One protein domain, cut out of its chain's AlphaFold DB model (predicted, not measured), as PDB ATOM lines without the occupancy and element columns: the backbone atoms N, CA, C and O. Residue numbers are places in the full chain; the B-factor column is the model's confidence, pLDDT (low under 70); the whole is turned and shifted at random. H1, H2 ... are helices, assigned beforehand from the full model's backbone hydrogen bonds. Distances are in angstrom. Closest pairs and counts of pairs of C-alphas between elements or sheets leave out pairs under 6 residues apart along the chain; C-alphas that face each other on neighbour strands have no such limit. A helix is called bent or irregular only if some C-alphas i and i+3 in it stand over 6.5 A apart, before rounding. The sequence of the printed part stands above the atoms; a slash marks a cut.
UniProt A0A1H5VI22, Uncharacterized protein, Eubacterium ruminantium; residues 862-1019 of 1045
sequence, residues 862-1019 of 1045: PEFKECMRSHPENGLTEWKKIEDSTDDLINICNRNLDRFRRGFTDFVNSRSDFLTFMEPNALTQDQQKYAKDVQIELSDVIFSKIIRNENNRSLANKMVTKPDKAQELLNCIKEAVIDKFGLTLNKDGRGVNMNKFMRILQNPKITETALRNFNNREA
ATOM      1  N   PRO A 862      36.425  45.341  16.279       89.81
ATOM      2  CA  PRO A 862      37.671  45.195  15.528       89.81
ATOM      3  C   PRO A 862      37.620  45.819  14.133       89.81
ATOM      4  O   PRO A 862      38.592  46.446  13.720       89.81
ATOM      5  N   GLU A 863      36.497  45.686  13.425       91.88
ATOM      6  CA  GLU A 863      36.305  46.248  12.086       91.88
ATOM      7  C   GLU A 863      36.293  47.783  12.118       91.88
ATOM      8  O   GLU A 863      36.858  48.424  11.234       91.88
ATOM      9  N   PHE A 864      35.713  48.383  13.161       94.75
ATOM     10  CA  PHE A 864      35.720  49.826  13.385       94.75
ATOM     11  C   PHE A 864      37.144  50.328  13.611       94.75
ATOM     12  O   PHE A 864      37.578  51.254  12.930       94.75
ATOM     13  N   LYS A 865      37.905  49.685  14.507       94.44
ATOM     14  CA  LYS A 865      39.314  50.037  14.762       94.44
ATOM     15  C   LYS A 865      40.184  49.876  13.519       94.44
ATOM     16  O   LYS A 865      41.001  50.742  13.213       94.44
ATOM     17  N   GLU A 866      40.010  48.773  12.795       92.31
ATOM     18  CA  GLU A 866      40.710  48.521  11.537       92.31
ATOM     19  C   GLU A 866      40.375  49.604  10.503       92.31
ATOM     20  O   GLU A 866      41.288  50.133   9.868       92.31
ATOM     21  N   CYS A 867      39.105  50.009  10.400       93.81
ATOM     22  CA  CYS A 867      38.670  51.120   9.555       93.81
ATOM     23  C   CYS A 867      39.328  52.450   9.960       93.81
ATOM     24  O   CYS A 867      39.931  53.100   9.107       93.81
ATOM     25  N   MET A 868      39.299  52.820  11.249       94.06
ATOM     26  CA  MET A 868      39.918  54.060  11.745       94.06
ATOM     27  C   MET A 868      41.431  54.098  11.503       94.06
ATOM     28  O   MET A 868      41.974  55.151  11.178       94.06
ATOM     29  N   ARG A 869      42.114  52.956  11.646       92.00
ATOM     30  CA  ARG A 869      43.565  52.840  11.438       92.00
ATOM     31  C   ARG A 869      43.948  52.867   9.960       92.00
ATOM     32  O   ARG A 869      44.981  53.432   9.616       92.00
ATOM     33  N   SER A 870      43.151  52.228   9.105       91.75
ATOM     34  CA  SER A 870      43.431  52.138   7.663       91.75
ATOM     35  C   SER A 870      43.077  53.434   6.929       91.75
ATOM     36  O   SER A 870      43.642  53.720   5.880       91.75
ATOM     37  N   HIS A 871      42.175  54.230   7.510       92.19
ATOM     38  CA  HIS A 871      41.674  55.489   6.970       92.19
ATOM     39  C   HIS A 871      41.754  56.594   8.043       92.19
ATOM     40  O   HIS A 871      40.727  57.040   8.554       92.19
ATOM     41  N   PRO A 872      42.959  57.042   8.442       86.44
ATOM     42  CA  PRO A 872      43.113  57.983   9.555       86.44
ATOM     43  C   PRO A 872      42.459  59.351   9.295       86.44
ATOM     44  O   PRO A 872      41.974  59.978  10.239       86.44
ATOM     45  N   GLU A 873      42.412  59.790   8.033       87.44
ATOM     46  CA  GLU A 873      41.888  61.101   7.622       87.44
ATOM     47  C   GLU A 873      40.372  61.125   7.366       87.44
ATOM     48  O   GLU A 873      39.769  62.193   7.408       87.44
ATOM     49  N   ASN A 874      39.752  59.974   7.087       92.56
ATOM     50  CA  ASN A 874      38.352  59.859   6.654       92.56
ATOM     51  C   ASN A 874      37.630  58.629   7.241       92.56
ATOM     52  O   ASN A 874      36.643  58.150   6.675       92.56
ATOM     53  N   GLY A 875      38.106  58.115   8.373       92.25
ATOM     54  CA  GLY A 875      37.655  56.865   8.981       92.25
ATOM     55  C   GLY A 875      36.160  56.813   9.282       92.25
ATOM     56  O   GLY A 875      35.516  55.825   8.936       92.25
ATOM     57  N   LEU A 876      35.557  57.858   9.860       94.31
ATOM     58  CA  LEU A 876      34.106  57.916  10.103       94.31
ATOM     59  C   LEU A 876      33.302  57.908   8.803       94.31
ATOM     60  O   LEU A 876      32.193  57.371   8.768       94.31
ATOM     61  N   THR A 877      33.845  58.496   7.736       94.44
ATOM     62  CA  THR A 877      33.201  58.499   6.415       94.44
ATOM     63  C   THR A 877      33.231  57.106   5.790       94.44
ATOM     64  O   THR A 877      32.201  56.636   5.311       94.44
ATOM     65  N   GLU A 878      34.369  56.412   5.843       94.56
ATOM     66  CA  GLU A 878      34.462  55.025   5.369       94.56
ATOM     67  C   GLU A 878      33.632  54.071   6.236       94.56
ATOM     68  O   GLU A 878      32.916  53.218   5.715       94.56
ATOM     69  N   TRP A 879      33.619  54.268   7.557       95.38
ATOM     70  CA  TRP A 879      32.752  53.503   8.450       95.38
ATOM     71  C   TRP A 879      31.270  53.715   8.147       95.38
ATOM     72  O   TRP A 879      30.501  52.758   8.147       95.38
ATOM     73  N   LYS A 880      30.861  54.946   7.818       94.56
ATOM     74  CA  LYS A 880      29.491  55.207   7.377       94.56
ATOM     75  C   LYS A 880      29.127  54.388   6.136       94.56
ATOM     76  O   LYS A 880      28.033  53.840   6.099       94.56
ATOM     77  N   LYS A 881      30.026  54.258   5.153       93.06
ATOM     78  CA  LYS A 881      29.781  53.413   3.969       93.06
ATOM     79  C   LYS A 881      29.633  51.938   4.337       93.06
ATOM     80  O   LYS A 881      28.802  51.252   3.745       93.06
ATOM     81  N   ILE A 882      30.422  51.459   5.302       93.62
ATOM     82  CA  ILE A 882      30.302  50.094   5.832       93.62
ATOM     83  C   ILE A 882      28.930  49.910   6.487       93.62
ATOM     84  O   ILE A 882      28.236  48.963   6.145       93.62
ATOM     85  N   GLU A 883      28.504  50.827   7.357       92.94
ATOM     86  CA  GLU A 883      27.187  50.769   8.009       92.94
ATOM     87  C   GLU A 883      26.031  50.832   7.001       92.94
ATOM     88  O   GLU A 883      25.106  50.028   7.098       92.94
ATOM     89  N   ASP A 884      26.105  51.719   6.004       90.62
ATOM     90  CA  ASP A 884      25.093  51.827   4.945       90.62
ATOM     91  C   ASP A 884      25.031  50.514   4.120       90.62
ATOM     92  O   ASP A 884      23.952  49.989   3.844       90.62
ATOM     93  N   SER A 885      26.183  49.902   3.815       91.81
ATOM     94  CA  SER A 885      26.258  48.596   3.131       91.81
ATOM     95  C   SER A 885      25.755  47.436   4.004       91.81
ATOM     96  O   SER A 885      25.160  46.478   3.503       91.81
ATOM     97  N   THR A 886      25.975  47.506   5.319       91.81
ATOM     98  CA  THR A 886      25.429  46.551   6.292       91.81
ATOM     99  C   THR A 886      23.910  46.643   6.349       91.81
ATOM    100  O   THR A 886      23.239  45.607   6.367       91.81
ATOM    101  N   ASP A 887      23.347  47.851   6.329       90.56
ATOM    102  CA  ASP A 887      21.899  48.054   6.266       90.56
ATOM    103  C   ASP A 887      21.309  47.471   4.974       90.56
ATOM    104  O   ASP A 887      20.285  46.781   5.017       90.56
ATOM    105  N   ASP A 888      21.985  47.647   3.836       89.19
ATOM    106  CA  ASP A 888      21.595  47.022   2.568       89.19
ATOM    107  C   ASP A 888      21.615  45.490   2.636       89.19
ATOM    108  O   ASP A 888      20.657  44.838   2.200       89.19
ATOM    109  N   LEU A 889      22.654  44.897   3.234       89.56
ATOM    110  CA  LEU A 889      22.740  43.453   3.456       89.56
ATOM    111  C   LEU A 889      21.589  42.949   4.339       89.56
ATOM    112  O   LEU A 889      20.913  41.980   3.983       89.56
ATOM    113  N   ILE A 890      21.312  43.624   5.458       90.25
ATOM    114  CA  ILE A 890      20.197  43.293   6.357       90.25
ATOM    115  C   ILE A 890      18.858  43.385   5.611       90.25
ATOM    116  O   ILE A 890      18.012  42.495   5.737       90.25
ATOM    117  N   ASN A 891      18.670  44.405   4.773       88.00
ATOM    118  CA  ASN A 891      17.472  44.566   3.949       88.00
ATOM    119  C   ASN A 891      17.335  43.470   2.882       88.00
ATOM    120  O   ASN A 891      16.221  43.021   2.592       88.00
ATOM    121  N   ILE A 892      18.439  43.007   2.288       87.06
ATOM    122  CA  ILE A 892      18.448  41.830   1.406       87.06
ATOM    123  C   ILE A 892      18.012  40.586   2.190       87.06
ATOM    124  O   ILE A 892      17.105  39.879   1.749       87.06
ATOM    125  N   CYS A 893      18.578  40.351   3.375       89.50
ATOM    126  CA  CYS A 893      18.208  39.231   4.240       89.50
ATOM    127  C   CYS A 893      16.726  39.272   4.651       89.50
ATOM    128  O   CYS A 893      16.045  38.248   4.588       89.50
ATOM    129  N   ASN A 894      16.187  40.445   4.994       85.75
ATOM    130  CA  ASN A 894      14.763  40.618   5.293       85.75
ATOM    131  C   ASN A 894      13.881  40.276   4.084       85.75
ATOM    132  O   ASN A 894      12.939  39.495   4.214       85.75
ATOM    133  N   ARG A 895      14.230  40.771   2.887       84.50
ATOM    134  CA  ARG A 895      13.518  40.431   1.643       84.50
ATOM    135  C   ARG A 895      13.571  38.938   1.328       84.50
ATOM    136  O   ARG A 895      12.573  38.384   0.870       84.50
ATOM    137  N   ASN A 896      14.703  38.282   1.578       82.81
ATOM    138  CA  ASN A 896      14.849  36.840   1.379       82.81
ATOM    139  C   ASN A 896      13.948  36.046   2.330       82.81
ATOM    140  O   ASN A 896      13.280  35.111   1.895       82.81
ATOM    141  N   LEU A 897      13.858  36.448   3.600       84.75
ATOM    142  CA  LEU A 897      12.960  35.817   4.570       84.75
ATOM    143  C   LEU A 897      11.487  36.052   4.245       84.75
ATOM    144  O   LEU A 897      10.691  35.125   4.364       84.75
ATOM    145  N   ASP A 898      11.123  37.251   3.799       81.56
ATOM    146  CA  ASP A 898       9.762  37.542   3.351       81.56
ATOM    147  C   ASP A 898       9.397  36.739   2.102       81.56
ATOM    148  O   ASP A 898       8.290  36.204   2.014       81.56
ATOM    149  N   ARG A 899      10.330  36.608   1.149       81.25
ATOM    150  CA  ARG A 899      10.158  35.752  -0.030       81.25
ATOM    151  C   ARG A 899       9.954  34.301   0.388       81.25
ATOM    152  O   ARG A 899       8.993  33.689  -0.065       81.25
ATOM    153  N   PHE A 900      10.802  33.785   1.277       81.00
ATOM    154  CA  PHE A 900      10.669  32.435   1.812       81.00
ATOM    155  C   PHE A 900       9.333  32.246   2.539       81.00
ATOM    156  O   PHE A 900       8.662  31.252   2.313       81.00
ATOM    157  N   ARG A 901       8.893  33.218   3.350       78.62
ATOM    158  CA  ARG A 901       7.610  33.179   4.072       78.62
ATOM    159  C   ARG A 901       6.411  33.160   3.123       78.62
ATOM    160  O   ARG A 901       5.483  32.391   3.345       78.62
ATOM    161  N   ARG A 902       6.410  33.998   2.080       76.06
ATOM    162  CA  ARG A 902       5.317  34.062   1.087       76.06
ATOM    163  C   ARG A 902       5.279  32.824   0.202       76.06
ATOM    164  O   ARG A 902       4.206  32.294  -0.046       76.06
ATOM    165  N   GLY A 903       6.449  32.364  -0.228       72.19
ATOM    166  CA  GLY A 903       6.608  31.136  -0.994       72.19
ATOM    167  C   GLY A 903       6.611  29.882  -0.129       72.19
ATOM    168  O   GLY A 903       6.841  28.815  -0.672       72.19
ATOM    169  N   PHE A 904       6.386  29.974   1.188       72.88
ATOM    170  CA  PHE A 904       6.547  28.836   2.093       72.88
ATOM    171  C   PHE A 904       5.560  27.726   1.749       72.88
ATOM    172  O   PHE A 904       5.962  26.581   1.641       72.88
ATOM    173  N   THR A 905       4.291  28.060   1.514       64.19
ATOM    174  CA  THR A 905       3.262  27.087   1.117       64.19
ATOM    175  C   THR A 905       3.604  26.419  -0.212       64.19
ATOM    176  O   THR A 905       3.533  25.199  -0.316       64.19
ATOM    177  N   ASP A 906       4.060  27.187  -1.201       67.31
ATOM    178  CA  ASP A 906       4.488  26.645  -2.494       67.31
ATOM    179  C   ASP A 906       5.762  25.804  -2.353       67.31
ATOM    180  O   ASP A 906       5.884  24.754  -2.975       67.31
ATOM    181  N   PHE A 907       6.683  26.209  -1.481       67.88
ATOM    182  CA  PHE A 907       7.862  25.450  -1.069       67.88
ATOM    183  C   PHE A 907       7.445  24.131  -0.409       67.88
ATOM    184  O   PHE A 907       8.021  23.098  -0.717       67.88
ATOM    185  N   VAL A 908       6.445  24.122   0.477       64.25
ATOM    186  CA  VAL A 908       5.929  22.893   1.108       64.25
ATOM    187  C   VAL A 908       5.339  21.976   0.045       64.25
ATOM    188  O   VAL A 908       5.689  20.804  -0.025       64.25
ATOM    189  N   ASN A 909       4.456  22.524  -0.787       63.72
ATOM    190  CA  ASN A 909       3.637  21.768  -1.726       63.72
ATOM    191  C   ASN A 909       4.448  21.244  -2.916       63.72
ATOM    192  O   ASN A 909       4.213  20.137  -3.378       63.72
ATOM    193  N   SER A 910       5.432  22.007  -3.399       65.38
ATOM    194  CA  SER A 910       6.328  21.575  -4.484       65.38
ATOM    195  C   SER A 910       7.405  20.589  -4.029       65.38
ATOM    196  O   SER A 910       8.075  19.987  -4.870       65.38
ATOM    197  N   ARG A 911       7.599  20.435  -2.711       65.19
ATOM    198  CA  ARG A 911       8.663  19.610  -2.123       65.19
ATOM    199  C   ARG A 911       8.128  18.482  -1.231       65.19
ATOM    200  O   ARG A 911       8.926  17.688  -0.740       65.19
ATOM    201  N   SER A 912       6.808  18.361  -1.042       56.59
ATOM    202  CA  SER A 912       6.175  17.365  -0.161       56.59
ATOM    203  C   SER A 912       6.538  15.934  -0.542       56.59
ATOM    204  O   SER A 912       6.854  15.127   0.331       56.59
ATOM    205  N   ASP A 913       6.581  15.630  -1.836       54.12
ATOM    206  CA  ASP A 913       6.833  14.275  -2.337       54.12
ATOM    207  C   ASP A 913       8.260  13.808  -2.012       54.12
ATOM    208  O   ASP A 913       8.485  12.651  -1.660       54.12
ATOM    209  N   PHE A 914       9.219  14.737  -2.009       56.31
ATOM    210  CA  PHE A 914      10.607  14.491  -1.617       56.31
ATOM    211  C   PHE A 914      10.774  14.290  -0.098       56.31
ATOM    212  O   PHE A 914      11.636  13.533   0.349       56.31
ATOM    213  N   LEU A 915       9.940  14.950   0.713       53.19
ATOM    214  CA  LEU A 915       9.993  14.890   2.180       53.19
ATOM    215  C   LEU A 915       9.328  13.626   2.759       53.19
ATOM    216  O   LEU A 915       9.468  13.376   3.958       53.19
ATOM    217  N   THR A 916       8.616  12.835   1.941       53.09
ATOM    218  CA  THR A 916       7.706  11.798   2.457       53.09
ATOM    219  C   THR A 916       8.254  10.363   2.378       53.09
ATOM    220  O   THR A 916       8.060   9.638   3.345       53.09
ATOM    221  N   PHE A 917       9.021   9.934   1.364       51.53
ATOM    222  CA  PHE A 917       9.625   8.578   1.328       51.53
ATOM    223  C   PHE A 917      10.809   8.493   0.344       51.53
ATOM    224  O   PHE A 917      10.588   8.659  -0.850       51.53
ATOM    225  N   MET A 918      12.036   8.173   0.790       52.06
ATOM    226  CA  MET A 918      13.148   7.828  -0.122       52.06
ATOM    227  C   MET A 918      14.131   6.826   0.491       52.06
ATOM    228  O   MET A 918      14.914   7.199   1.361       52.06
ATOM    229  N   GLU A 919      14.145   5.587  -0.011       52.47
ATOM    230  CA  GLU A 919      15.129   4.573   0.389       52.47
ATOM    231  C   GLU A 919      16.572   5.012   0.059       52.47
ATOM    232  O   GLU A 919      16.826   5.577  -1.011       52.47
ATOM    233  N   PRO A 920      17.558   4.732   0.935       47.53
ATOM    234  CA  PRO A 920      18.881   5.359   0.880       47.53
ATOM    235  C   PRO A 920      19.752   4.846  -0.278       47.53
ATOM    236  O   PRO A 920      20.726   5.495  -0.652       47.53
ATOM    237  N   ASN A 921      19.383   3.713  -0.884       53.31
ATOM    238  CA  ASN A 921      20.173   3.024  -1.906       53.31
ATOM    239  C   ASN A 921      19.678   3.278  -3.348       53.31
ATOM    240  O   ASN A 921      20.219   2.687  -4.277       53.31
ATOM    241  N   ALA A 922      18.667   4.136  -3.546       55.47
ATOM    242  CA  ALA A 922      17.984   4.316  -4.836       55.47
ATOM    243  C   ALA A 922      17.900   5.779  -5.323       55.47
ATOM    244  O   ALA A 922      17.117   6.086  -6.221       55.47
ATOM    245  N   LEU A 923      18.686   6.692  -4.744       61.06
ATOM    246  CA  LEU A 923      18.617   8.110  -5.102       61.06
ATOM    247  C   LEU A 923      19.251   8.389  -6.461       61.06
ATOM    248  O   LEU A 923      20.440   8.137  -6.667       61.06
ATOM    249  N   THR A 924      18.482   8.985  -7.363       70.44
ATOM    250  CA  THR A 924      19.005   9.501  -8.630       70.44
ATOM    251  C   THR A 924      19.927  10.704  -8.386       70.44
ATOM    252  O   THR A 924      19.839  11.384  -7.359       70.44
ATOM    253  N   GLN A 925      20.811  11.012  -9.344       71.94
ATOM    254  CA  GLN A 925      21.641  12.227  -9.281       71.94
ATOM    255  C   GLN A 925      20.789  13.497  -9.131       71.94
ATOM    256  O   GLN A 925      21.171  14.409  -8.398       71.94
ATOM    257  N   ASP A 926      19.610  13.532  -9.755       66.44
ATOM    258  CA  ASP A 926      18.675  14.652  -9.643       66.44
ATOM    259  C   ASP A 926      18.113  14.792  -8.226       66.44
ATOM    260  O   ASP A 926      18.035  15.902  -7.709       66.44
ATOM    261  N   GLN A 927      17.800  13.683  -7.547       64.44
ATOM    262  CA  GLN A 927      17.340  13.705  -6.154       64.44
ATOM    263  C   GLN A 927      18.447  14.146  -5.185       64.44
ATOM    264  O   GLN A 927      18.175  14.873  -4.232       64.44
ATOM    265  N   GLN A 928      19.704  13.766  -5.436       67.88
ATOM    266  CA  GLN A 928      20.849  14.249  -4.651       67.88
ATOM    267  C   GLN A 928      21.091  15.748  -4.857       67.88
ATOM    268  O   GLN A 928      21.316  16.482  -3.892       67.88
ATOM    269  N   LYS A 929      21.015  16.215  -6.108       71.75
ATOM    270  CA  LYS A 929      21.096  17.640  -6.447       71.75
ATOM    271  C   LYS A 929      19.976  18.424  -5.761       71.75
ATOM    272  O   LYS A 929      20.240  19.426  -5.111       71.75
ATOM    273  N   TYR A 930      18.758  17.905  -5.810       67.56
ATOM    274  CA  TYR A 930      17.598  18.515  -5.178       67.56
ATOM    275  C   TYR A 930      17.710  18.581  -3.643       67.56
ATOM    276  O   TYR A 930      17.407  19.613  -3.047       67.56
ATOM    277  N   ALA A 931      18.217  17.525  -2.989       67.12
ATOM    278  CA  ALA A 931      18.510  17.528  -1.550       67.12
ATOM    279  C   ALA A 931      19.478  18.660  -1.172       67.12
ATOM    280  O   ALA A 931      19.290  19.364  -0.177       67.12
ATOM    281  N   LYS A 932      20.514  18.834  -1.997       72.38
ATOM    282  CA  LYS A 932      21.533  19.867  -1.832       72.38
ATOM    283  C   LYS A 932      20.947  21.269  -2.017       72.38
ATOM    284  O   LYS A 932      21.278  22.154  -1.233       72.38
ATOM    285  N   ASP A 933      20.046  21.460  -2.978       75.06
ATOM    286  CA  ASP A 933      19.366  22.741  -3.205       75.06
ATOM    287  C   ASP A 933      18.496  23.138  -1.997       75.06
ATOM    288  O   ASP A 933      18.549  24.281  -1.544       75.06
ATOM    289  N   VAL A 934      17.773  22.184  -1.394       73.31
ATOM    290  CA  VAL A 934      16.995  22.415  -0.159       73.31
ATOM    291  C   VAL A 934      17.901  22.778   1.025       73.31
ATOM    292  O   VAL A 934      17.569  23.672   1.804       73.31
ATOM    293  N   GLN A 935      19.053  22.117   1.168       73.25
ATOM    294  CA  GLN A 935      20.030  22.446   2.213       73.25
ATOM    295  C   GLN A 935      20.625  23.849   2.034       73.25
ATOM    296  O   GLN A 935      20.826  24.553   3.028       73.25
ATOM    297  N   ILE A 936      20.910  24.257   0.792       79.50
ATOM    298  CA  ILE A 936      21.398  25.605   0.468       79.50
ATOM    299  C   ILE A 936      20.345  26.640   0.863       79.50
ATOM    300  O   ILE A 936      20.640  27.520   1.666       79.50
ATOM    301  N   GLU A 937      19.106  26.474   0.400       77.94
ATOM    302  CA  GLU A 937      18.023  27.424   0.670       77.94
ATOM    303  C   GLU A 937      17.730  27.551   2.174       77.94
ATOM    304  O   GLU A 937      17.551  28.651   2.698       77.94
ATOM    305  N   LEU A 938      17.767  26.439   2.912       79.31
ATOM    306  CA  LEU A 938      17.627  26.449   4.367       79.31
ATOM    307  C   LEU A 938      18.789  27.170   5.068       79.31
ATOM    308  O   LEU A 938      18.571  27.915   6.027       79.31
ATOM    309  N   SER A 939      20.018  26.946   4.603       85.44
ATOM    310  CA  SER A 939      21.203  27.613   5.148       85.44
ATOM    311  C   SER A 939      21.136  29.119   4.915       85.44
ATOM    312  O   SER A 939      21.449  29.878   5.828       85.44
ATOM    313  N   ASP A 940      20.644  29.552   3.754       86.12
ATOM    314  CA  ASP A 940      20.454  30.966   3.414       86.12
ATOM    315  C   ASP A 940      19.367  31.624   4.274       86.12
ATOM    316  O   ASP A 940      19.505  32.777   4.693       86.12
ATOM    317  N   VAL A 941      18.298  30.888   4.603       87.50
ATOM    318  CA  VAL A 941      17.263  31.345   5.543       87.50
ATOM    319  C   VAL A 941      17.841  31.506   6.949       87.50
ATOM    320  O   VAL A 941      17.606  32.529   7.592       87.50
ATOM    321  N   ILE A 942      18.619  30.537   7.441       89.31
ATOM    322  CA  ILE A 942      19.258  30.624   8.763       89.31
ATOM    323  C   ILE A 942      20.299  31.749   8.785       89.31
ATOM    324  O   ILE A 942      20.308  32.545   9.720       89.31
ATOM    325  N   PHE A 943      21.111  31.881   7.737       92.81
ATOM    326  CA  PHE A 943      22.052  32.987   7.569       92.81
ATOM    327  C   PHE A 943      21.324  34.330   7.623       92.81
ATOM    328  O   PHE A 943      21.681  35.199   8.413       92.81
ATOM    329  N   SER A 944      20.231  34.468   6.870       92.81
ATOM    330  CA  SER A 944      19.417  35.685   6.866       92.81
ATOM    331  C   SER A 944      18.807  35.978   8.240       92.81
ATOM    332  O   SER A 944      18.742  37.140   8.636       92.81
ATOM    333  N   LYS A 945      18.406  34.948   9.004       90.94
ATOM    334  CA  LYS A 945      17.944  35.100  10.397       90.94
ATOM    335  C   LYS A 945      19.055  35.571  11.337       90.94
ATOM    336  O   LYS A 945      18.773  36.377  12.219       90.94
ATOM    337  N   ILE A 946      20.279  35.072  11.160       92.25
ATOM    338  CA  ILE A 946      21.444  35.453  11.965       92.25
ATOM    339  C   ILE A 946      21.832  36.903  11.682       92.25
ATOM    340  O   ILE A 946      21.930  37.687  12.622       92.25
ATOM    341  N   ILE A 947      22.016  37.257  10.408       93.75
ATOM    342  CA  ILE A 947      22.546  38.562   9.987       93.75
ATOM    343  C   ILE A 947      21.558  39.700  10.235       93.75
ATOM    344  O   ILE A 947      21.980  40.786  10.617       93.75
ATOM    345  N   ARG A 948      20.245  39.471  10.095       89.88
ATOM    346  CA  ARG A 948      19.253  40.524  10.373       89.88
ATOM    347  C   ARG A 948      19.122  40.889  11.855       89.88
ATOM    348  O   ARG A 948      18.454  41.867  12.169       89.88
ATOM    349  N   ASN A 949      19.623  40.046  12.761       87.25
ATOM    350  CA  ASN A 949      19.482  40.273  14.194       87.25
ATOM    351  C   ASN A 949      20.397  41.433  14.612       87.25
ATOM    352  O   ASN A 949      21.599  41.381  14.366       87.25
ATOM    353  N   GLU A 950      19.841  42.452  15.271       82.50
ATOM    354  CA  GLU A 950      20.576  43.652  15.688       82.50
ATOM    355  C   GLU A 950      21.747  43.326  16.631       82.50
ATOM    356  O   GLU A 950      22.822  43.912  16.502       82.50
ATOM    357  N   ASN A 951      21.611  42.294  17.474       85.00
ATOM    358  CA  ASN A 951      22.694  41.812  18.342       85.00
ATOM    359  C   ASN A 951      23.894  41.261  17.551       85.00
ATOM    360  O   ASN A 951      25.007  41.200  18.067       85.00
ATOM    361  N   ASN A 952      23.684  40.886  16.287       89.31
ATOM    362  CA  ASN A 952      24.716  40.391  15.384       89.31
ATOM    363  C   ASN A 952      25.193  41.465  14.393       89.31
ATOM    364  O   ASN A 952      25.863  41.133  13.416       89.31
ATOM    365  N   ARG A 953      24.908  42.757  14.617       88.44
ATOM    366  CA  ARG A 953      25.335  43.824  13.693       88.44
ATOM    367  C   ARG A 953      26.852  43.867  13.491       88.44
ATOM    368  O   ARG A 953      27.309  44.018  12.365       88.44
ATOM    369  N   SER A 954      27.643  43.623  14.541       88.25
ATOM    370  CA  SER A 954      29.107  43.486  14.426       88.25
ATOM    371  C   SER A 954      29.519  42.357  13.474       88.25
ATOM    372  O   SER A 954      30.490  42.494  12.736       88.25
ATOM    373  N   LEU A 955      28.785  41.243  13.480       90.88
ATOM    374  CA  LEU A 955      29.019  40.132  12.564       90.88
ATOM    375  C   LEU A 955      28.649  40.533  11.133       90.88
ATOM    376  O   LEU A 955      29.400  40.233  10.214       90.88
ATOM    377  N   ALA A 956      27.541  41.253  10.944       91.81
ATOM    378  CA  ALA A 956      27.142  41.780   9.640       91.81
ATOM    379  C   ALA A 956      28.183  42.766   9.068       91.81
ATOM    380  O   ALA A 956      28.574  42.621   7.911       91.81
ATOM    381  N   ASN A 957      28.725  43.670   9.895       91.75
ATOM    382  CA  ASN A 957      29.836  44.558   9.525       91.75
ATOM    383  C   ASN A 957      31.067  43.762   9.062       91.75
ATOM    384  O   ASN A 957      31.694  44.096   8.052       91.75
ATOM    385  N   LYS A 958      31.384  42.658   9.749       92.12
ATOM    386  CA  LYS A 958      32.441  41.734   9.322       92.12
ATOM    387  C   LYS A 958      32.138  41.101   7.960       92.12
ATOM    388  O   LYS A 958      33.037  41.014   7.138       92.12
ATOM    389  N   MET A 959      30.895  40.707   7.681       92.81
ATOM    390  CA  MET A 959      30.532  40.109   6.384       92.81
ATOM    391  C   MET A 959      30.644  41.090   5.218       92.81
ATOM    392  O   MET A 959      31.051  40.698   4.126       92.81
ATOM    393  N   VAL A 960      30.302  42.359   5.446       91.19
ATOM    394  CA  VAL A 960      30.444  43.422   4.442       91.19
ATOM    395  C   VAL A 960      31.914  43.710   4.154       91.19
ATOM    396  O   VAL A 960      32.309  43.831   2.998       91.19
ATOM    397  N   THR A 961      32.736  43.799   5.200       89.69
ATOM    398  CA  THR A 961      34.167  44.109   5.063       89.69
ATOM    399  C   THR A 961      34.997  42.913   4.592       89.69
ATOM    400  O   THR A 961      36.025  43.103   3.943       89.69
ATOM    401  N   LYS A 962      34.562  41.685   4.897       90.81
ATOM    402  CA  LYS A 962      35.252  40.420   4.595       90.81
ATOM    403  C   LYS A 962      34.251  39.407   4.011       90.81
ATOM    404  O   LYS A 962      33.722  38.565   4.742       90.81
ATOM    405  N   PRO A 963      33.958  39.469   2.696       88.00
ATOM    406  CA  PRO A 963      32.947  38.614   2.062       88.00
ATOM    407  C   PRO A 963      33.216  37.104   2.181       88.00
ATOM    408  O   PRO A 963      32.285  36.301   2.198       88.00
ATOM    409  N   ASP A 964      34.480  36.698   2.303       90.12
ATOM    410  CA  ASP A 964      34.895  35.313   2.555       90.12
ATOM    411  C   ASP A 964      34.340  34.771   3.884       90.12
ATOM    412  O   ASP A 964      33.938  33.606   3.968       90.12
ATOM    413  N   LYS A 965      34.206  35.634   4.898       91.75
ATOM    414  CA  LYS A 965      33.619  35.274   6.194       91.75
ATOM    415  C   LYS A 965      32.134  34.947   6.089       91.75
ATOM    416  O   LYS A 965      31.649  34.106   6.849       91.75
ATOM    417  N   ALA A 966      31.422  35.525   5.118       89.69
ATOM    418  CA  ALA A 966      30.017  35.191   4.881       89.69
ATOM    419  C   ALA A 966      29.887  33.742   4.410       89.69
ATOM    420  O   ALA A 966      29.030  32.996   4.893       89.69
ATOM    421  N   GLN A 967      30.798  33.318   3.531       89.75
ATOM    422  CA  GLN A 967      30.853  31.942   3.062       89.75
ATOM    423  C   GLN A 967      31.256  30.972   4.178       89.75
ATOM    424  O   GLN A 967      30.702  29.876   4.268       89.75
ATOM    425  N   GLU A 968      32.182  31.367   5.053       92.12
ATOM    426  CA  GLU A 968      32.584  30.566   6.211       92.12
ATOM    427  C   GLU A 968      31.436  30.372   7.214       92.12
ATOM    428  O   GLU A 968      31.199  29.248   7.667       92.12
ATOM    429  N   LEU A 969      30.668  31.427   7.510       93.00
ATOM    430  CA  LEU A 969      29.473  31.327   8.347       93.00
ATOM    431  C   LEU A 969      28.419  30.418   7.703       93.00
ATOM    432  O   LEU A 969      27.878  29.543   8.379       93.00
ATOM    433  N   LEU A 970      28.167  30.561   6.398       90.31
ATOM    434  CA  LEU A 970      27.286  29.655   5.653       90.31
ATOM    435  C   LEU A 970      27.745  28.197   5.750       90.31
ATOM    436  O   LEU A 970      26.914  27.304   5.894       90.31
ATOM    437  N   ASN A 971      29.052  27.937   5.713       89.88
ATOM    438  CA  ASN A 971      29.592  26.588   5.884       89.88
ATOM    439  C   ASN A 971      29.370  26.067   7.314       89.88
ATOM    440  O   ASN A 971      28.929  24.933   7.476       89.88
ATOM    441  N   CYS A 972      29.571  26.898   8.340       91.25
ATOM    442  CA  CYS A 972      29.284  26.531   9.732       91.25
ATOM    443  C   CYS A 972      27.789  26.260   9.966       91.25
ATOM    444  O   CYS A 972      27.434  25.362  10.731       91.25
ATOM    445  N   ILE A 973      26.905  27.010   9.299       90.00
ATOM    446  CA  ILE A 973      25.458  26.760   9.303       90.00
ATOM    447  C   ILE A 973      25.163  25.415   8.644       90.00
ATOM    448  O   ILE A 973      24.463  24.600   9.240       90.00
ATOM    449  N   LYS A 974      25.723  25.155   7.455       85.69
ATOM    450  CA  LYS A 974      25.560  23.876   6.750       85.69
ATOM    451  C   LYS A 974      25.987  22.709   7.633       85.69
ATOM    452  O   LYS A 974      25.207  21.783   7.799       85.69
ATOM    453  N   GLU A 975      27.157  22.779   8.259       83.56
ATOM    454  CA  GLU A 975      27.642  21.766   9.206       83.56
ATOM    455  C   GLU A 975      26.703  21.605  10.406       83.56
ATOM    456  O   GLU A 975      26.281  20.497  10.712       83.56
ATOM    457  N   ALA A 976      26.277  22.696  11.053       82.69
ATOM    458  CA  ALA A 976      25.359  22.617  12.192       82.69
ATOM    459  C   ALA A 976      24.008  21.971  11.824       82.69
ATOM    460  O   ALA A 976      23.419  21.241  12.628       82.69
ATOM    461  N   VAL A 977      23.526  22.228  10.607       76.19
ATOM    462  CA  VAL A 977      22.295  21.668  10.040       76.19
ATOM    463  C   VAL A 977      22.473  20.187   9.655       76.19
ATOM    464  O   VAL A 977      21.590  19.369   9.930       76.19
ATOM    465  N   ILE A 978      23.613  19.831   9.058       67.50
ATOM    466  CA  ILE A 978      23.969  18.483   8.586       67.50
ATOM    467  C   ILE A 978      24.306  17.560   9.769       67.50
ATOM    468  O   ILE A 978      23.648  16.533   9.937       67.50
ATOM    469  N   ASP A 979      25.255  17.947  10.623       63.41
ATOM    470  CA  ASP A 979      25.902  17.081  11.618       63.41
ATOM    471  C   ASP A 979      25.030  16.806  12.850       63.41
ATOM    472  O   ASP A 979      25.119  15.741  13.458       63.41
ATOM    473  N   LYS A 980      24.182  17.764  13.245       61.09
ATOM    474  CA  LYS A 980      23.454  17.706  14.527       61.09
ATOM    475  C   LYS A 980      21.958  17.450  14.376       61.09
ATOM    476  O   LYS A 980      21.332  16.913  15.287       61.09
ATOM    477  N   PHE A 981      21.385  17.820  13.230       55.03
ATOM    478  CA  PHE A 981      19.950  17.683  12.969       55.03
ATOM    479  C   PHE A 981      19.622  16.743  11.807       55.03
ATOM    480  O   PHE A 981      18.443  16.496  11.545       55.03
ATOM    481  N   GLY A 982      20.635  16.134  11.179       54.28
ATOM    482  CA  GLY A 982      20.453  15.022  10.249       54.28
ATOM    483  C   GLY A 982      19.601  15.409   9.047       54.28
ATOM    484  O   GLY A 982      18.627  14.727   8.731       54.28
ATOM    485  N   LEU A 983      19.927  16.543   8.422       57.53
ATOM    486  CA  LEU A 983      19.487  16.848   7.056       57.53
ATOM    487  C   LEU A 983      20.333  16.127   6.002       57.53
ATOM    488  O   LEU A 983      20.126  16.310   4.805       57.53
ATOM    489  N   THR A 984      21.262  15.276   6.432       51.66
ATOM    490  CA  THR A 984      21.676  14.117   5.651       51.66
ATOM    491  C   THR A 984      20.495  13.165   5.527       51.66
ATOM    492  O   THR A 984      19.798  12.931   6.512       51.66
ATOM    493  N   LEU A 985      20.307  12.567   4.351       47.97
ATOM    494  CA  LEU A 985      19.568  11.310   4.239       47.97
ATOM    495  C   LEU A 985      20.058  10.401   5.367       47.97
ATOM    496  O   LEU A 985      21.250  10.084   5.413       47.97
ATOM    497  N   ASN A 986      19.203  10.089   6.343       44.97
ATOM    498  CA  ASN A 986      19.634   9.230   7.435       44.97
ATOM    499  C   ASN A 986      20.160   7.905   6.839       44.97
ATOM    500  O   ASN A 986      19.715   7.490   5.765       44.97
ATOM    501  N   LYS A 987      21.048   7.191   7.544       41.69
ATOM    502  CA  LYS A 987      21.487   5.833   7.144       41.69
ATOM    503  C   LYS A 987      20.304   4.863   6.940       41.69
ATOM    504  O   LYS A 987      20.430   3.870   6.239       41.69
ATOM    505  N   ASP A 988      19.161   5.187   7.532       45.00
ATOM    506  CA  ASP A 988      17.858   4.520   7.488       45.00
ATOM    507  C   ASP A 988      16.934   4.963   6.332       45.00
ATOM    508  O   ASP A 988      15.825   4.442   6.224       45.00
ATOM    509  N   GLY A 989      17.356   5.882   5.451       43.97
ATOM    510  CA  GLY A 989      16.620   6.202   4.218       43.97
ATOM    511  C   GLY A 989      15.221   6.757   4.441       43.97
ATOM    512  O   GLY A 989      14.258   6.356   3.794       43.97
ATOM    513  N   ARG A 990      15.072   7.652   5.415       48.31
ATOM    514  CA  ARG A 990      13.830   8.400   5.607       48.31
ATOM    515  C   ARG A 990      14.100   9.860   5.284       48.31
ATOM    516  O   ARG A 990      15.047  10.445   5.811       48.31
ATOM    517  N   GLY A 991      13.285  10.419   4.390       50.62
ATOM    518  CA  GLY A 991      13.313  11.838   4.046       50.62
ATOM    519  C   GLY A 991      13.094  12.712   5.282       50.62
ATOM    520  O   GLY A 991      12.542  12.280   6.299       50.62
ATOM    521  N   VAL A 992      13.554  13.958   5.219       55.19
ATOM    522  CA  VAL A 992      13.284  14.942   6.270       55.19
ATOM    523  C   VAL A 992      11.804  15.287   6.204       55.19
ATOM    524  O   VAL A 992      11.399  16.006   5.307       55.19
ATOM    525  N   ASN A 993      10.977  14.787   7.123       58.44
ATOM    526  CA  ASN A 993       9.570  15.186   7.116       58.44
ATOM    527  C   ASN A 993       9.420  16.683   7.452       58.44
ATOM    528  O   ASN A 993      10.288  17.295   8.088       58.44
ATOM    529  N   MET A 994       8.296  17.278   7.057       60.06
ATOM    530  CA  MET A 994       8.077  18.718   7.205       60.06
ATOM    531  C   MET A 994       8.146  19.208   8.662       60.06
ATOM    532  O   MET A 994       8.657  20.290   8.951       60.06
ATOM    533  N   ASN A 995       7.732  18.372   9.616       63.16
ATOM    534  CA  ASN A 995       7.839  18.686  11.040       63.16
ATOM    535  C   ASN A 995       9.302  18.795  11.495       63.16
ATOM    536  O   ASN A 995       9.634  19.662  12.302       63.16
ATOM    537  N   LYS A 996      10.198  17.953  10.965       67.62
ATOM    538  CA  LYS A 996      11.644  18.027  11.216       67.62
ATOM    539  C   LYS A 996      12.246  19.280  10.573       67.62
ATOM    540  O   LYS A 996      13.027  19.963  11.227       67.62
ATOM    541  N   PHE A 997      11.830  19.628   9.354       68.88
ATOM    542  CA  PHE A 997      12.247  20.861   8.674       68.88
ATOM    543  C   PHE A 997      11.847  22.126   9.457       68.88
ATOM    544  O   PHE A 997      12.685  22.989   9.725       68.88
ATOM    545  N   MET A 998      10.596  22.202   9.923       69.81
ATOM    546  CA  MET A 998      10.117  23.323  10.740       69.81
ATOM    547  C   MET A 998      10.790  23.387  12.108       69.81
ATOM    548  O   MET A 998      11.191  24.469  12.538       69.81
ATOM    549  N   ARG A 999      11.004  22.234  12.755       71.81
ATOM    550  CA  ARG A 999      11.779  22.156  14.000       71.81
ATOM    551  C   ARG A 999      13.181  22.720  13.821       71.81
ATOM    552  O   ARG A 999      13.628  23.452  14.686       71.81
ATOM    553  N   ILE A1000      13.852  22.424  12.711       73.81
ATOM    554  CA  ILE A1000      15.191  22.943  12.399       73.81
ATOM    555  C   ILE A1000      15.155  24.467  12.233       73.81
ATOM    556  O   ILE A1000      15.910  25.171  12.898       73.81
ATOM    557  N   LEU A1001      14.223  25.000  11.440       74.75
ATOM    558  CA  LEU A1001      14.075  26.448  11.254       74.75
ATOM    559  C   LEU A1001      13.774  27.219  12.543       74.75
ATOM    560  O   LEU A1001      14.119  28.401  12.637       74.75
ATOM    561  N   GLN A1002      13.085  26.591  13.494       77.50
ATOM    562  CA  GLN A1002      12.688  27.192  14.766       77.50
ATOM    563  C   GLN A1002      13.678  26.907  15.903       77.50
ATOM    564  O   GLN A1002      13.515  27.462  16.984       77.50
ATOM    565  N   ASN A1003      14.706  26.077  15.691       79.81
ATOM    566  CA  ASN A1003      15.602  25.670  16.767       79.81
ATOM    567  C   ASN A1003      16.708  26.715  17.024       79.81
ATOM    568  O   ASN A1003      17.624  26.842  16.203       79.81
ATOM    569  N   PRO A1004      16.710  27.404  18.183       82.81
ATOM    570  CA  PRO A1004      17.750  28.380  18.509       82.81
ATOM    571  C   PRO A1004      19.146  27.743  18.612       82.81
ATOM    572  O   PRO A1004      20.134  28.366  18.218       82.81
ATOM    573  N   LYS A1005      19.242  26.460  19.001       85.44
ATOM    574  CA  LYS A1005      20.523  25.748  19.158       85.44
ATOM    575  C   LYS A1005      21.307  25.626  17.856       85.44
ATOM    576  O   LYS A1005      22.523  25.444  17.907       85.44
ATOM    577  N   ILE A1006      20.646  25.678  16.697       83.12
ATOM    578  CA  ILE A1006      21.334  25.656  15.395       83.12
ATOM    579  C   ILE A1006      22.100  26.952  15.195       83.12
ATOM    580  O   ILE A1006      23.281  26.915  14.867       83.12
ATOM    581  N   THR A1007      21.441  28.076  15.469       86.25
ATOM    582  CA  THR A1007      22.056  29.401  15.401       86.25
ATOM    583  C   THR A1007      23.220  29.502  16.383       86.25
ATOM    584  O   THR A1007      24.325  29.860  15.985       86.25
ATOM    585  N   GLU A1008      23.014  29.089  17.636       88.94
ATOM    586  CA  GLU A1008      24.069  29.067  18.659       88.94
ATOM    587  C   GLU A1008      25.251  28.177  18.258       88.94
ATOM    588  O   GLU A1008      26.405  28.576  18.388       88.94
ATOM    589  N   THR A1009      24.983  26.970  17.741       88.38
ATOM    590  CA  THR A1009      26.039  26.034  17.327       88.38
ATOM    591  C   THR A1009      26.818  26.586  16.133       88.38
ATOM    592  O   THR A1009      28.045  26.535  16.147       88.38
ATOM    593  N   ALA A1010      26.133  27.140  15.129       89.38
ATOM    594  CA  ALA A1010      26.768  27.723  13.952       89.38
ATOM    595  C   ALA A1010      27.654  28.922  14.323       89.38
ATOM    596  O   ALA A1010      28.809  28.974  13.904       89.38
ATOM    597  N   LEU A1011      27.153  29.835  15.165       91.88
ATOM    598  CA  LEU A1011      27.917  30.987  15.654       91.88
ATOM    599  C   LEU A1011      29.112  30.560  16.507       91.88
ATOM    600  O   LEU A1011      30.211  31.078  16.329       91.88
ATOM    601  N   ARG A1012      28.936  29.574  17.393       92.50
ATOM    602  CA  ARG A1012      30.033  29.027  18.198       92.50
ATOM    603  C   ARG A1012      31.114  28.396  17.322       92.50
ATOM    604  O   ARG A1012      32.293  28.649  17.545       92.50
ATOM    605  N   ASN A1013      30.730  27.598  16.325       91.25
ATOM    606  CA  ASN A1013      31.677  26.972  15.400       91.25
ATOM    607  C   ASN A1013      32.429  28.024  14.577       91.25
ATOM    608  O   ASN A1013      33.650  27.942  14.465       91.25
ATOM    609  N   PHE A1014      31.719  29.036  14.073       94.19
ATOM    610  CA  PHE A1014      32.316  30.165  13.365       94.19
ATOM    611  C   PHE A1014      33.328  30.915  14.247       94.19
ATOM    612  O   PHE A1014      34.481  31.084  13.861       94.19
ATOM    613  N   ASN A1015      32.948  31.269  15.478       91.81
ATOM    614  CA  ASN A1015      33.832  31.961  16.418       91.81
ATOM    615  C   ASN A1015      35.062  31.122  16.803       91.81
ATOM    616  O   ASN A1015      36.157  31.661  16.944       91.81
ATOM    617  N   ASN A1016      34.911  29.801  16.937       91.12
ATOM    618  CA  ASN A1016      36.033  28.901  17.205       91.12
ATOM    619  C   ASN A1016      37.020  28.847  16.031       91.12
ATOM    620  O   ASN A1016      38.230  28.823  16.261       91.12
ATOM    621  N   ARG A1017      36.526  28.844  14.785       91.69
ATOM    622  CA  ARG A1017      37.376  28.891  13.583       91.69
ATOM    623  C   ARG A1017      38.116  30.215  13.467       91.69
ATOM    624  O   ARG A1017      39.321  30.210  13.237       91.69
ATOM    625  N   GLU A1018      37.434  31.322  13.744       89.50
ATOM    626  CA  GLU A1018      38.044  32.651  13.817       89.50
ATOM    627  C   GLU A1018      39.152  32.712  14.875       89.50
ATOM    628  O   GLU A1018      40.263  33.166  14.598       89.50
ATOM    629  N   ALA A1019      38.886  32.203  16.081       87.31
ATOM    630  CA  ALA A1019      39.876  32.160  17.152       87.31
ATOM    631  C   ALA A1019      41.076  31.268  16.791       87.31
ATOM    632  O   ALA A1019      42.218  31.620  17.090       87.31
TER     633      ALA A1019
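What this domain is: This is residues 862 to 1019 of the 1045 residues of an uncharacterized protein of Eubacterium ruminantium (UniProt A0A1H5VI22). The long helix H2 runs along one side of an elongated pile of crossed helices: H4 crosses H2, H6 crosses H4 and H8 crosses H6, with H4 and H6 in the core. At one end H1 folds back on H2 as a hairpin and H5 crosses H2; at the other end H3 turns aside from H2 and meets H7, and residues 982 to 993 make a loop. The printed part has 158 residues with eight named helices, H1 to H8 in order along the chain, and no named strand; the class is all helix. It is only just loose, close to compact, with a radius of gyration of the C-alphas of 18.4 A, and spans 63 by 34 by 28 A.

How they stand to each other: Begin with H2, residues 875 to 902. Its residues 890 to 900 touch H4, residues 925 to 947, at a steep tilt of 51 degrees, opposite ways; the closest C-alphas, of Cys 893 and Ser 944, are 4.6 A apart. Go on to H6, residues 963 to 981: it touches H4 at 66 degrees, a steep tilt, closest at the C-alphas of Ser 939 and Lys 974, 6.0 A. H8, residues 1004 to 1019, touches H6 at a steep tilt of 49 degrees, opposite ways; the closest C-alphas, of Ile 973 and Ala 1010, are 4.9 A apart. The hub is H5, residues 950 to 961, touching four helices; its closest C-alphas to H2 are Asn 957 and Thr 886, 5.8 A. H5 touches H4 and H6 only at the corner, with H6 only just, by 3 pairs of C-alphas within 8 A. H1, residues 862 to 870, forms a helical hairpin with H2, closest at the C-alphas of Met 868 and Gly 875, 4.5 A. H3, residues 904 to 916, and H7, residues 994 to 1002, only just touch, with 3 pairs of C-alphas within 8 A; those of Leu 915 and Met 994 are closest, 6.6 A. Every O i to N i+4 pair is within hydrogen-bond range in H1, H2, H4, H7 and H8, against 7 of 9 in H3, 6 of 8 in H5 and 12 of 15 in H6.

Where its parts are: Find C-alpha 875 at (37.655, 56.865, 8.981); from there H2 runs 40.3 A to C-alpha 902 at (5.317, 34.062, 1.087). H4 is 32.6 A long, H6 26.9 A, and H8 22.5 A, ending at C-alpha 1019, (39.876, 32.160, 17.152). H3 and H5 are irregular: C-alphas 910 and 913 are 7.6 A apart, and 951 and 954 are 7.7 A apart.

The domain as a whole: Look for the farthest C-alphas at Glu 873 and Glu 919, 63.0 A apart. The printed part has no cut, and the link from H6 to H7 is long, 12 residues. In the B-factor column, the mean pLDDT of the printed part is 78.8, with residues 905 to 923 and 978 to 998 among those under 70.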